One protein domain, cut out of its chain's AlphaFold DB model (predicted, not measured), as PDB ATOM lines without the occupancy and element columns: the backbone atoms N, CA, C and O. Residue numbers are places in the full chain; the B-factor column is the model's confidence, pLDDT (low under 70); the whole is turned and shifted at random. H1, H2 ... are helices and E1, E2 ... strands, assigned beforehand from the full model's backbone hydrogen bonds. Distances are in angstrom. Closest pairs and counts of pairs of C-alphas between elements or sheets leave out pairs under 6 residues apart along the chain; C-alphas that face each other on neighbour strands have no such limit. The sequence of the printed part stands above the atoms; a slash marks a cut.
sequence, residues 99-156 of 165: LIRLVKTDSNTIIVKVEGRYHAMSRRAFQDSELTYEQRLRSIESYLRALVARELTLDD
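Overview. This is residues 99 to 156 of the 165 residues of an uncharacterized protein of Candidatus Thorarchaeota archaeon SMTZ1-83 (UniProt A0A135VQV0). Two hairpins follow one another in a flat, open V: a narrow two-stranded hairpin, E1 and E2, leads into a helical hairpin in which the short helix H1 turns back into the long helix H2. The strand hairpin and H1 make one arm and H2 the other; the arms come together at H1 and the link to H2, while residues 104 to 109, the tip of the strand hairpin with the last residue of E1 and the first of E2, and residues 151 to 156, of which 151 to 155 belong to H2, stick out free. The printed part has 58 residues with two named strands and two named helices, in the order E1, E2, H1, H2, and its class is mixed, helices and strands. The sheet, in the order E1 - E2, is antiparallel. The whole is loose, with a radius of gyration of the C-alphas of 14.7 A, and spans 48 by 28 by 12 A.

Arrangement. From the first residue on, E1, residues 100 to 104, and E2, residues 109 to 113, are antiparallel neighbour strands and form a hairpin. Their N-to-C directions stand at 155 degrees. The C-alphas of Leu 102 and Ile 111, which face each other, are 4.9 A apart. N of Arg 101 and O of Val 112, at 2.8 A, and N of Val 103 and O of Ile 110, at 2.9 A, are within hydrogen-bond range. A tight link of 3 residues joins E2 to H1, residues 117 to 127. H1 and H2, residues 133 to 155, form a helical hairpin. They touch, with 20 pairs of C-alphas within 8 A; the closest C-alphas are those of Phe 126 and Arg 136, 4.4 A apart. Their lines stand at a shallow tilt of 31 degrees, opposite ways, and their centres are 9.9 A apart. E1 is apart from H1 and from H2, and E2 is apart from H2. In H1 and H2 every O i to N i+4 pair is within hydrogen-bond range.

Along the chain. E1 begins at C-alpha 100, at (-28.968, 37.810, -17.980), and measures 12.9 A from first to last C-alpha. E2 measures 13.1 A. H1, with 11 residues, begins at C-alpha 117, at (-23.317, 39.813, -28.470), and measures 15.5 A. H2, with 23 residues, measures 33.5 A and ends at C-alpha 155, at (-8.077, 36.314, -14.461).

Size, cuts and confidence. The two C-alphas farthest apart are those of Ser 107 and Thr 132, at 47.9 A. The printed part has no cut, and its three links are tight. The mean pLDDT of the printed part is 87.2; residues 154 to 156 are under 70.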
ATOM      1  N   LEU A  99     -28.470  35.933 -22.418       86.44
ATOM      2  CA  LEU A  99     -28.619  35.522 -21.023       86.44
ATOM      3  C   LEU A  99     -28.269  36.664 -20.060       86.44
ATOM      4  O   LEU A  99     -27.228  37.324 -20.177       86.44
ATOM      5  N   ILE A 100     -29.137  36.853 -19.071       88.94
ATOM      6  CA  ILE A 100     -28.968  37.810 -17.980       88.94
ATOM      7  C   ILE A 100     -28.984  37.077 -16.640       88.94
ATOM      8  O   ILE A 100     -29.633  36.043 -16.482       88.94
ATOM      9  N   ARG A 101     -28.283  37.637 -15.659       87.81
ATOM     10  CA  ARG A 101     -28.270  37.193 -14.268       87.81
ATOM     11  C   ARG A 101     -28.744  38.339 -13.398       87.81
ATOM     12  O   ARG A 101     -28.319  39.477 -13.570       87.81
ATOM     13  N   LEU A 102     -29.606  38.022 -12.444       88.44
ATOM     14  CA  LEU A 102     -29.999  38.957 -11.402       88.44
ATOM     15  C   LEU A 102     -29.089  38.738 -10.196       88.44
ATOM     16  O   LEU A 102     -29.009  37.624  -9.675       88.44
ATOM     17  N   VAL A 103     -28.401  39.790  -9.767       90.56
ATOM     18  CA  VAL A 103     -27.607  39.812  -8.538       90.56
ATOM     19  C   VAL A 103     -28.367  40.665  -7.537       90.56
ATOM     20  O   VAL A 103     -28.554  41.861  -7.747       90.56
ATOM     21  N   LYS A 104     -28.864  40.031  -6.477       87.88
ATOM     22  CA  LYS A 104     -29.569  40.722  -5.397       87.88
ATOM     23  C   LYS A 104     -28.575  41.031  -4.284       87.88
ATOM     24  O   LYS A 104     -27.903  40.118  -3.813       87.88
ATOM     25  N   THR A 105     -28.491  42.293  -3.898       89.62
ATOM     26  CA  THR A 105     -27.876  42.752  -2.651       89.62
ATOM     27  C   THR A 105     -28.984  43.105  -1.657       89.62
ATOM     28  O   THR A 105     -30.163  43.100  -2.019       89.62
ATOM     29  N   ASP A 106     -28.626  43.411  -0.409       86.25
ATOM     30  CA  ASP A 106     -29.608  43.700   0.649       86.25
ATOM     31  C   ASP A 106     -30.537  44.875   0.306       86.25
ATOM     32  O   ASP A 106     -31.706  44.880   0.688       86.25
ATOM     33  N   SER A 107     -30.036  45.854  -0.450       89.38
ATOM     34  CA  SER A 107     -30.777  47.060  -0.827       89.38
ATOM     35  C   SER A 107     -31.191  47.110  -2.297       89.38
ATOM     36  O   SER A 107     -32.158  47.796  -2.617       89.38
ATOM     37  N   ASN A 108     -30.501  46.399  -3.195       90.25
ATOM     38  CA  ASN A 108     -30.641  46.594  -4.637       90.25
ATOM     39  C   ASN A 108     -30.690  45.278  -5.419       90.25
ATOM     40  O   ASN A 108     -30.203  44.231  -5.003       90.25
ATOM     41  N   THR A 109     -31.267  45.332  -6.618       91.25
ATOM     42  CA  THR A 109     -31.179  44.243  -7.598       91.25
ATOM     43  C   THR A 109     -30.473  44.760  -8.842       91.25
ATOM     44  O   THR A 109     -30.970  45.662  -9.511       91.25
ATOM     45  N   ILE A 110     -29.316  44.180  -9.152       90.19
ATOM     46  CA  ILE A 110     -28.494  44.521 -10.313       90.19
ATOM     47  C   ILE A 110     -28.725  43.476 -11.404       90.19
ATOM     48  O   ILE A 110     -28.711  42.268 -11.148       90.19
ATOM     49  N   ILE A 111     -28.924  43.940 -12.636       88.94
ATOM     50  CA  ILE A 111     -29.040  43.086 -13.818       88.94
ATOM     51  C   ILE A 111     -27.667  43.010 -14.482       88.94
ATOM     52  O   ILE A 111     -27.160  44.006 -14.992       88.94
ATOM     53  N   VAL A 112     -27.073  41.821 -14.495       86.12
ATOM     54  CA  VAL A 112     -25.775  41.565 -15.123       86.12
ATOM     55  C   VAL A 112     -25.993  40.805 -16.421       86.12
ATOM     56  O   VAL A 112     -26.586  39.725 -16.439       86.12
ATOM     57  N   LYS A 113     -25.485  41.350 -17.526       85.62
ATOM     58  CA  LYS A 113     -25.469  40.646 -18.808       85.62
ATOM     59  C   LYS A 113     -24.424  39.531 -18.748       85.62
ATOM     60  O   LYS A 113     -23.225  39.795 -18.697       85.62
ATOM     61  N   VAL A 114     -24.887  38.284 -18.743       81.50
ATOM     62  CA  VAL A 114     -24.006  37.108 -18.715       81.50
ATOM     63  C   VAL A 114     -23.445  36.856 -20.100       81.50
ATOM     64  O   VAL A 114     -22.294  36.472 -20.226       81.50
ATOM     65  N   GLU A 115     -24.225  37.098 -21.146       82.19
ATOM     66  CA  GLU A 115     -23.853  36.721 -22.502       82.19
ATOM     67  C   GLU A 115     -23.536  37.943 -23.371       82.19
ATOM     68  O   GLU A 115     -24.366  38.832 -23.547       82.19
ATOM     69  N   GLY A 116     -22.331  37.989 -23.947       83.44
ATOM     70  CA  GLY A 116     -21.950  39.003 -24.941       83.44
ATOM     71  C   GLY A 116     -22.703  38.850 -26.272       83.44
ATOM     72  O   GLY A 116     -23.305  37.816 -26.542       83.44
ATOM     73  N   ARG A 117     -22.644  39.864 -27.151       84.06
ATOM     74  CA  ARG A 117     -23.317  39.813 -28.470       84.06
ATOM     75  C   ARG A 117     -22.864  38.605 -29.299       84.06
ATOM     76  O   ARG A 117     -23.701  37.914 -29.863       84.06
ATOM     77  N   TYR A 118     -21.558  38.350 -29.338       85.94
ATOM     78  CA  TYR A 118     -20.978  37.226 -30.076       85.94
ATOM     79  C   TYR A 118     -21.449  35.863 -29.554       85.94
ATOM     80  O   TYR A 118     -21.859  35.006 -30.334       85.94
ATOM     81  N   HIS A 119     -21.463  35.699 -28.229       87.81
ATOM     82  CA  HIS A 119     -21.962  34.500 -27.567       87.81
ATOM     83  C   HIS A 119     -23.430  34.229 -27.939       87.81
ATOM     84  O   HIS A 119     -23.752  33.141 -28.411       87.81
ATOM     85  N   ALA A 120     -24.287  35.256 -27.869       87.88
ATOM     86  CA  ALA A 120     -25.697  35.134 -28.232       87.88
ATOM     87  C   ALA A 120     -25.896  34.744 -29.705       87.88
ATOM     88  O   ALA A 120     -26.737  33.900 -30.005       87.88
ATOM     89  N   MET A 121     -25.117  35.316 -30.632       89.00
ATOM     90  CA  MET A 121     -25.179  34.932 -32.050       89.00
ATOM     91  C   MET A 121     -24.753  33.477 -32.266       89.00
ATOM     92  O   MET A 121     -25.448  32.737 -32.954       89.00
ATOM     93  N   SER A 122     -23.652  33.058 -31.642       88.81
ATOM     94  CA  SER A 122     -23.112  31.702 -31.794       88.81
ATOM     95  C   SER A 122     -24.056  30.646 -31.206       88.81
ATOM     96  O   SER A 122     -24.287  29.609 -31.823       88.81
ATOM     97  N   ARG A 123     -24.689  30.939 -30.061       89.50
ATOM     98  CA  ARG A 123     -25.726  30.082 -29.469       89.50
ATOM     99  C   ARG A 123     -26.958  29.969 -30.363       89.50
ATOM    100  O   ARG A 123     -27.463  28.865 -30.542       89.50
ATOM    101  N   ARG A 124     -27.433  31.085 -30.932       89.38
ATOM    102  CA  ARG A 124     -28.567  31.075 -31.871       89.38
ATOM    103  C   ARG A 124     -28.256  30.219 -33.098       89.38
ATOM    104  O   ARG A 124     -29.066  29.372 -33.437       89.38
ATOM    105  N   ALA A 125     -27.071  30.377 -33.689       89.50
ATOM    106  CA  ALA A 125     -26.638  29.554 -34.818       89.50
ATOM    107  C   ALA A 125     -26.547  28.062 -34.449       89.50
ATOM    108  O   ALA A 125     -26.952  27.199 -35.214       89.50
ATOM    109  N   PHE A 126     -26.085  27.725 -33.244       91.00
ATOM    110  CA  PHE A 126     -26.093  26.336 -32.775       91.00
ATOM    111  C   PHE A 126     -27.515  25.752 -32.616       91.00
ATOM    112  O   PHE A 126     -27.735  24.564 -32.878       91.00
ATOM    113  N   GLN A 127     -28.478  26.564 -32.175       88.44
ATOM    114  CA  GLN A 127     -29.870  26.151 -31.957       88.44
ATOM    115  C   GLN A 127     -30.712  26.137 -33.240       88.44
ATOM    116  O   GLN A 127     -31.804  25.574 -33.225       88.44
ATOM    117  N   ASP A 128     -30.212  26.724 -34.326       88.75
ATOM    118  CA  ASP A 128     -30.899  26.792 -35.611       88.75
ATOM    119  C   ASP A 128     -30.988  25.405 -36.268       88.75
ATOM    120  O   ASP A 128     -29.972  24.738 -36.487       88.75
ATOM    121  N   SER A 129     -32.213  24.955 -36.548       87.81
ATOM    122  CA  SER A 129     -32.483  23.674 -37.202       87.81
ATOM    123  C   SER A 129     -32.241  23.697 -38.708       87.81
ATOM    124  O   SER A 129     -32.070  22.628 -39.288       87.81
ATOM    125  N   GLU A 130     -32.203  24.879 -39.329       93.56
ATOM    126  CA  GLU A 130     -31.997  25.036 -40.775       93.56
ATOM    127  C   GLU A 130     -30.520  24.889 -41.173       93.56
ATOM    128  O   GLU A 130     -30.195  24.653 -42.338       93.56
ATOM    129  N   LEU A 131     -29.602  25.015 -40.208       91.56
ATOM    130  CA  LEU A 131     -28.168  24.872 -40.436       91.56
ATOM    131  C   LEU A 131     -27.725  23.408 -40.417       91.56
ATOM    132  O   LEU A 131     -28.232  22.573 -39.662       91.56
ATOM    133  N   THR A 132     -26.693  23.103 -41.206       95.56
ATOM    134  CA  THR A 132     -26.109  21.759 -41.222       95.56
ATOM    135  C   THR A 132     -25.452  21.438 -39.882       95.56
ATOM    136  O   THR A 132     -24.989  22.322 -39.154       95.56
ATOM    137  N   TYR A 133     -25.354  20.146 -39.562       94.31
ATOM    138  CA  TYR A 133     -24.684  19.693 -38.343       94.31
ATOM    139  C   TYR A 133     -23.271  20.287 -38.194       94.31
ATOM    140  O   TYR A 133     -22.918  20.772 -37.120       94.31
ATOM    141  N   GLU A 134     -22.488  20.334 -39.276       95.19
ATOM    142  CA  GLU A 134     -21.135  20.903 -39.262       95.19
ATOM    143  C   GLU A 134     -21.122  22.402 -38.931       95.19
ATOM    144  O   GLU A 134     -20.278  22.864 -38.163       95.19
ATOM    145  N   GLN A 135     -22.059  23.175 -39.482       93.88
ATOM    146  CA  GLN A 135     -22.179  24.609 -39.198       93.88
ATOM    147  C   GLN A 135     -22.560  24.855 -37.735       93.88
ATOM    148  O   GLN A 135     -21.996  25.736 -37.073       93.88
ATOM    149  N   ARG A 136     -23.480  24.043 -37.207       95.06
ATOM    150  CA  ARG A 136     -23.892  24.087 -35.800       95.06
ATOM    151  C   ARG A 136     -22.739  23.711 -34.869       95.06
ATOM    152  O   ARG A 136     -22.530  24.400 -33.871       95.06
ATOM    153  N   LEU A 137     -21.946  22.697 -35.231       94.75
ATOM    154  CA  LEU A 137     -20.744  22.292 -34.496       94.75
ATOM    155  C   LEU A 137     -19.697  23.419 -34.454       94.75
ATOM    156  O   LEU A 137     -19.211  23.784 -33.385       94.75
ATOM    157  N   ARG A 138     -19.410  24.060 -35.591       94.69
ATOM    158  CA  ARG A 138     -18.490  25.213 -35.632       94.69
ATOM    159  C   ARG A 138     -18.987  26.384 -34.786       94.69
ATOM    160  O   ARG A 138     -18.183  27.075 -34.158       94.69
ATOM    161  N   SER A 139     -20.301  26.602 -34.751       93.19
ATOM    162  CA  SER A 139     -20.918  27.668 -33.956       93.19
ATOM    163  C   SER A 139     -20.765  27.412 -32.456       93.19
ATOM    164  O   SER A 139     -20.400  28.330 -31.719       93.19
ATOM    165  N   ILE A 140     -20.963  26.172 -31.994       93.94
ATOM    166  CA  ILE A 140     -20.754  25.827 -30.580       93.94
ATOM    167  C   ILE A 140     -19.271  25.834 -30.192       93.94
ATOM    168  O   ILE A 140     -18.935  26.345 -29.129       93.94
ATOM    169  N   GLU A 141     -18.361  25.377 -31.056       94.75
ATOM    170  CA  GLU A 141     -16.917  25.500 -30.806       94.75
ATOM    171  C   GLU A 141     -16.491  26.964 -30.672       94.75
ATOM    172  O   GLU A 141     -15.752  27.326 -29.756       94.75
ATOM    173  N   SER A 142     -16.992  27.820 -31.563       91.69
ATOM    174  CA  SER A 142     -16.738  29.261 -31.528       91.69
ATOM    175  C   SER A 142     -17.271  29.898 -30.244       91.69
ATOM    176  O   SER A 142     -16.583  30.702 -29.614       91.69
ATOM    177  N   TYR A 143     -18.469  29.491 -29.818       90.50
ATOM    178  CA  TYR A 143     -19.064  29.906 -28.552       90.50
ATOM    179  C   TYR A 143     -18.186  29.518 -27.354       90.50
ATOM    180  O   TYR A 143     -17.877  30.371 -26.523       90.50
ATOM    181  N   LEU A 144     -17.741  28.259 -27.286       91.31
ATOM    182  CA  LEU A 144     -16.909  27.750 -26.192       91.31
ATOM    183  C   LEU A 144     -15.541  28.435 -26.147       91.31
ATOM    184  O   LEU A 144     -15.107  28.851 -25.075       91.31
ATOM    185  N   ARG A 145     -14.883  28.626 -27.298       90.44
ATOM    186  CA  ARG A 145     -13.609  29.363 -27.368       90.44
ATOM    187  C   ARG A 145     -13.752  30.792 -26.853       90.44
ATOM    188  O   ARG A 145     -12.879  31.260 -26.131       90.44
ATOM    189  N   ALA A 146     -14.846  31.471 -27.195       86.19
ATOM    190  CA  ALA A 146     -15.102  32.828 -26.721       86.19
ATOM    191  C   ALA A 146     -15.371  32.885 -25.207       86.19
ATOM    192  O   ALA A 146     -14.923  33.829 -24.553       86.19
ATOM    193  N   LEU A 147     -16.041  31.873 -24.642       86.38
ATOM    194  CA  LEU A 147     -16.226  31.765 -23.194       86.38
ATOM    195  C   LEU A 147     -14.892  31.571 -22.471       86.38
ATOM    196  O   LEU A 147     -14.602  32.323 -21.545       86.38
ATOM    197  N   VAL A 148     -14.061  30.636 -22.941       88.75
ATOM    198  CA  VAL A 148     -12.730  30.385 -22.364       88.75
ATOM    199  C   VAL A 148     -11.857  31.633 -22.453       88.75
ATOM    200  O   VAL A 148     -11.267  32.042 -21.460       88.75
ATOM    201  N   ALA A 149     -11.813  32.289 -23.617       86.25
ATOM    202  CA  ALA A 149     -11.049  33.520 -23.788       86.25
ATOM    203  C   ALA A 149     -11.497  34.606 -22.802       86.25
ATOM    204  O   ALA A 149     -10.664  35.292 -22.217       86.25
ATOM    205  N   ARG A 150     -12.809  34.738 -22.581       82.25
ATOM    206  CA  ARG A 150     -13.341  35.686 -21.607       82.25
ATOM    207  C   ARG A 150     -12.908  35.347 -20.183       82.25
ATOM    208  O   ARG A 150     -12.535  36.265 -19.463       82.25
ATOM    209  N   GLU A 151     -12.996  34.088 -19.772       83.94
ATOM    210  CA  GLU A 151     -12.576  33.662 -18.430       83.94
ATOM    211  C   GLU A 151     -11.091  33.966 -18.203       83.94
ATOM    212  O   GLU A 151     -10.762  34.643 -17.235       83.94
ATOM    213  N   LEU A 152     -10.228  33.631 -19.167       84.12
ATOM    214  CA  LEU A 152      -8.794  33.932 -19.095       84.12
ATOM    215  C   LEU A 152      -8.508  35.439 -18.999       84.12
ATOM    216  O   LEU A 152      -7.705  35.868 -18.181       84.12
ATOM    217  N   THR A 153      -9.209  36.272 -19.775       75.12
ATOM    218  CA  THR A 153      -9.033  37.736 -19.679       75.12
ATOM    219  C   THR A 153      -9.546  38.339 -18.371       75.12
ATOM    220  O   THR A 153      -9.152  39.451 -18.027       75.12
ATOM    221  N   LEU A 154     -10.453  37.658 -17.660       62.34
ATOM    222  CA  LEU A 154     -10.927  38.103 -16.348       62.34
ATOM    223  C   LEU A 154      -9.921  37.764 -15.243       62.34
ATOM    224  O   LEU A 154      -9.839  38.524 -14.283       62.34
ATOM    225  N   ASP A 155      -9.147  36.686 -15.396       53.28
ATOM    226  CA  ASP A 155      -8.077  36.314 -14.461       53.28
ATOM    227  C   ASP A 155      -6.861  37.260 -14.562       53.28
ATOM    228  O   ASP A 155      -6.181  37.503 -13.566       53.28
ATOM    229  N   ASP A 156      -6.639  37.866 -15.735       49.41
ATOM    230  CA  ASP A 156      -5.582  38.863 -15.976       49.41
ATOM    231  C   ASP A 156      -5.997  40.313 -15.637       49.41
ATOM    232  O   ASP A 156      -5.184  41.240 -15.720       49.41
TER     233      ASP A 156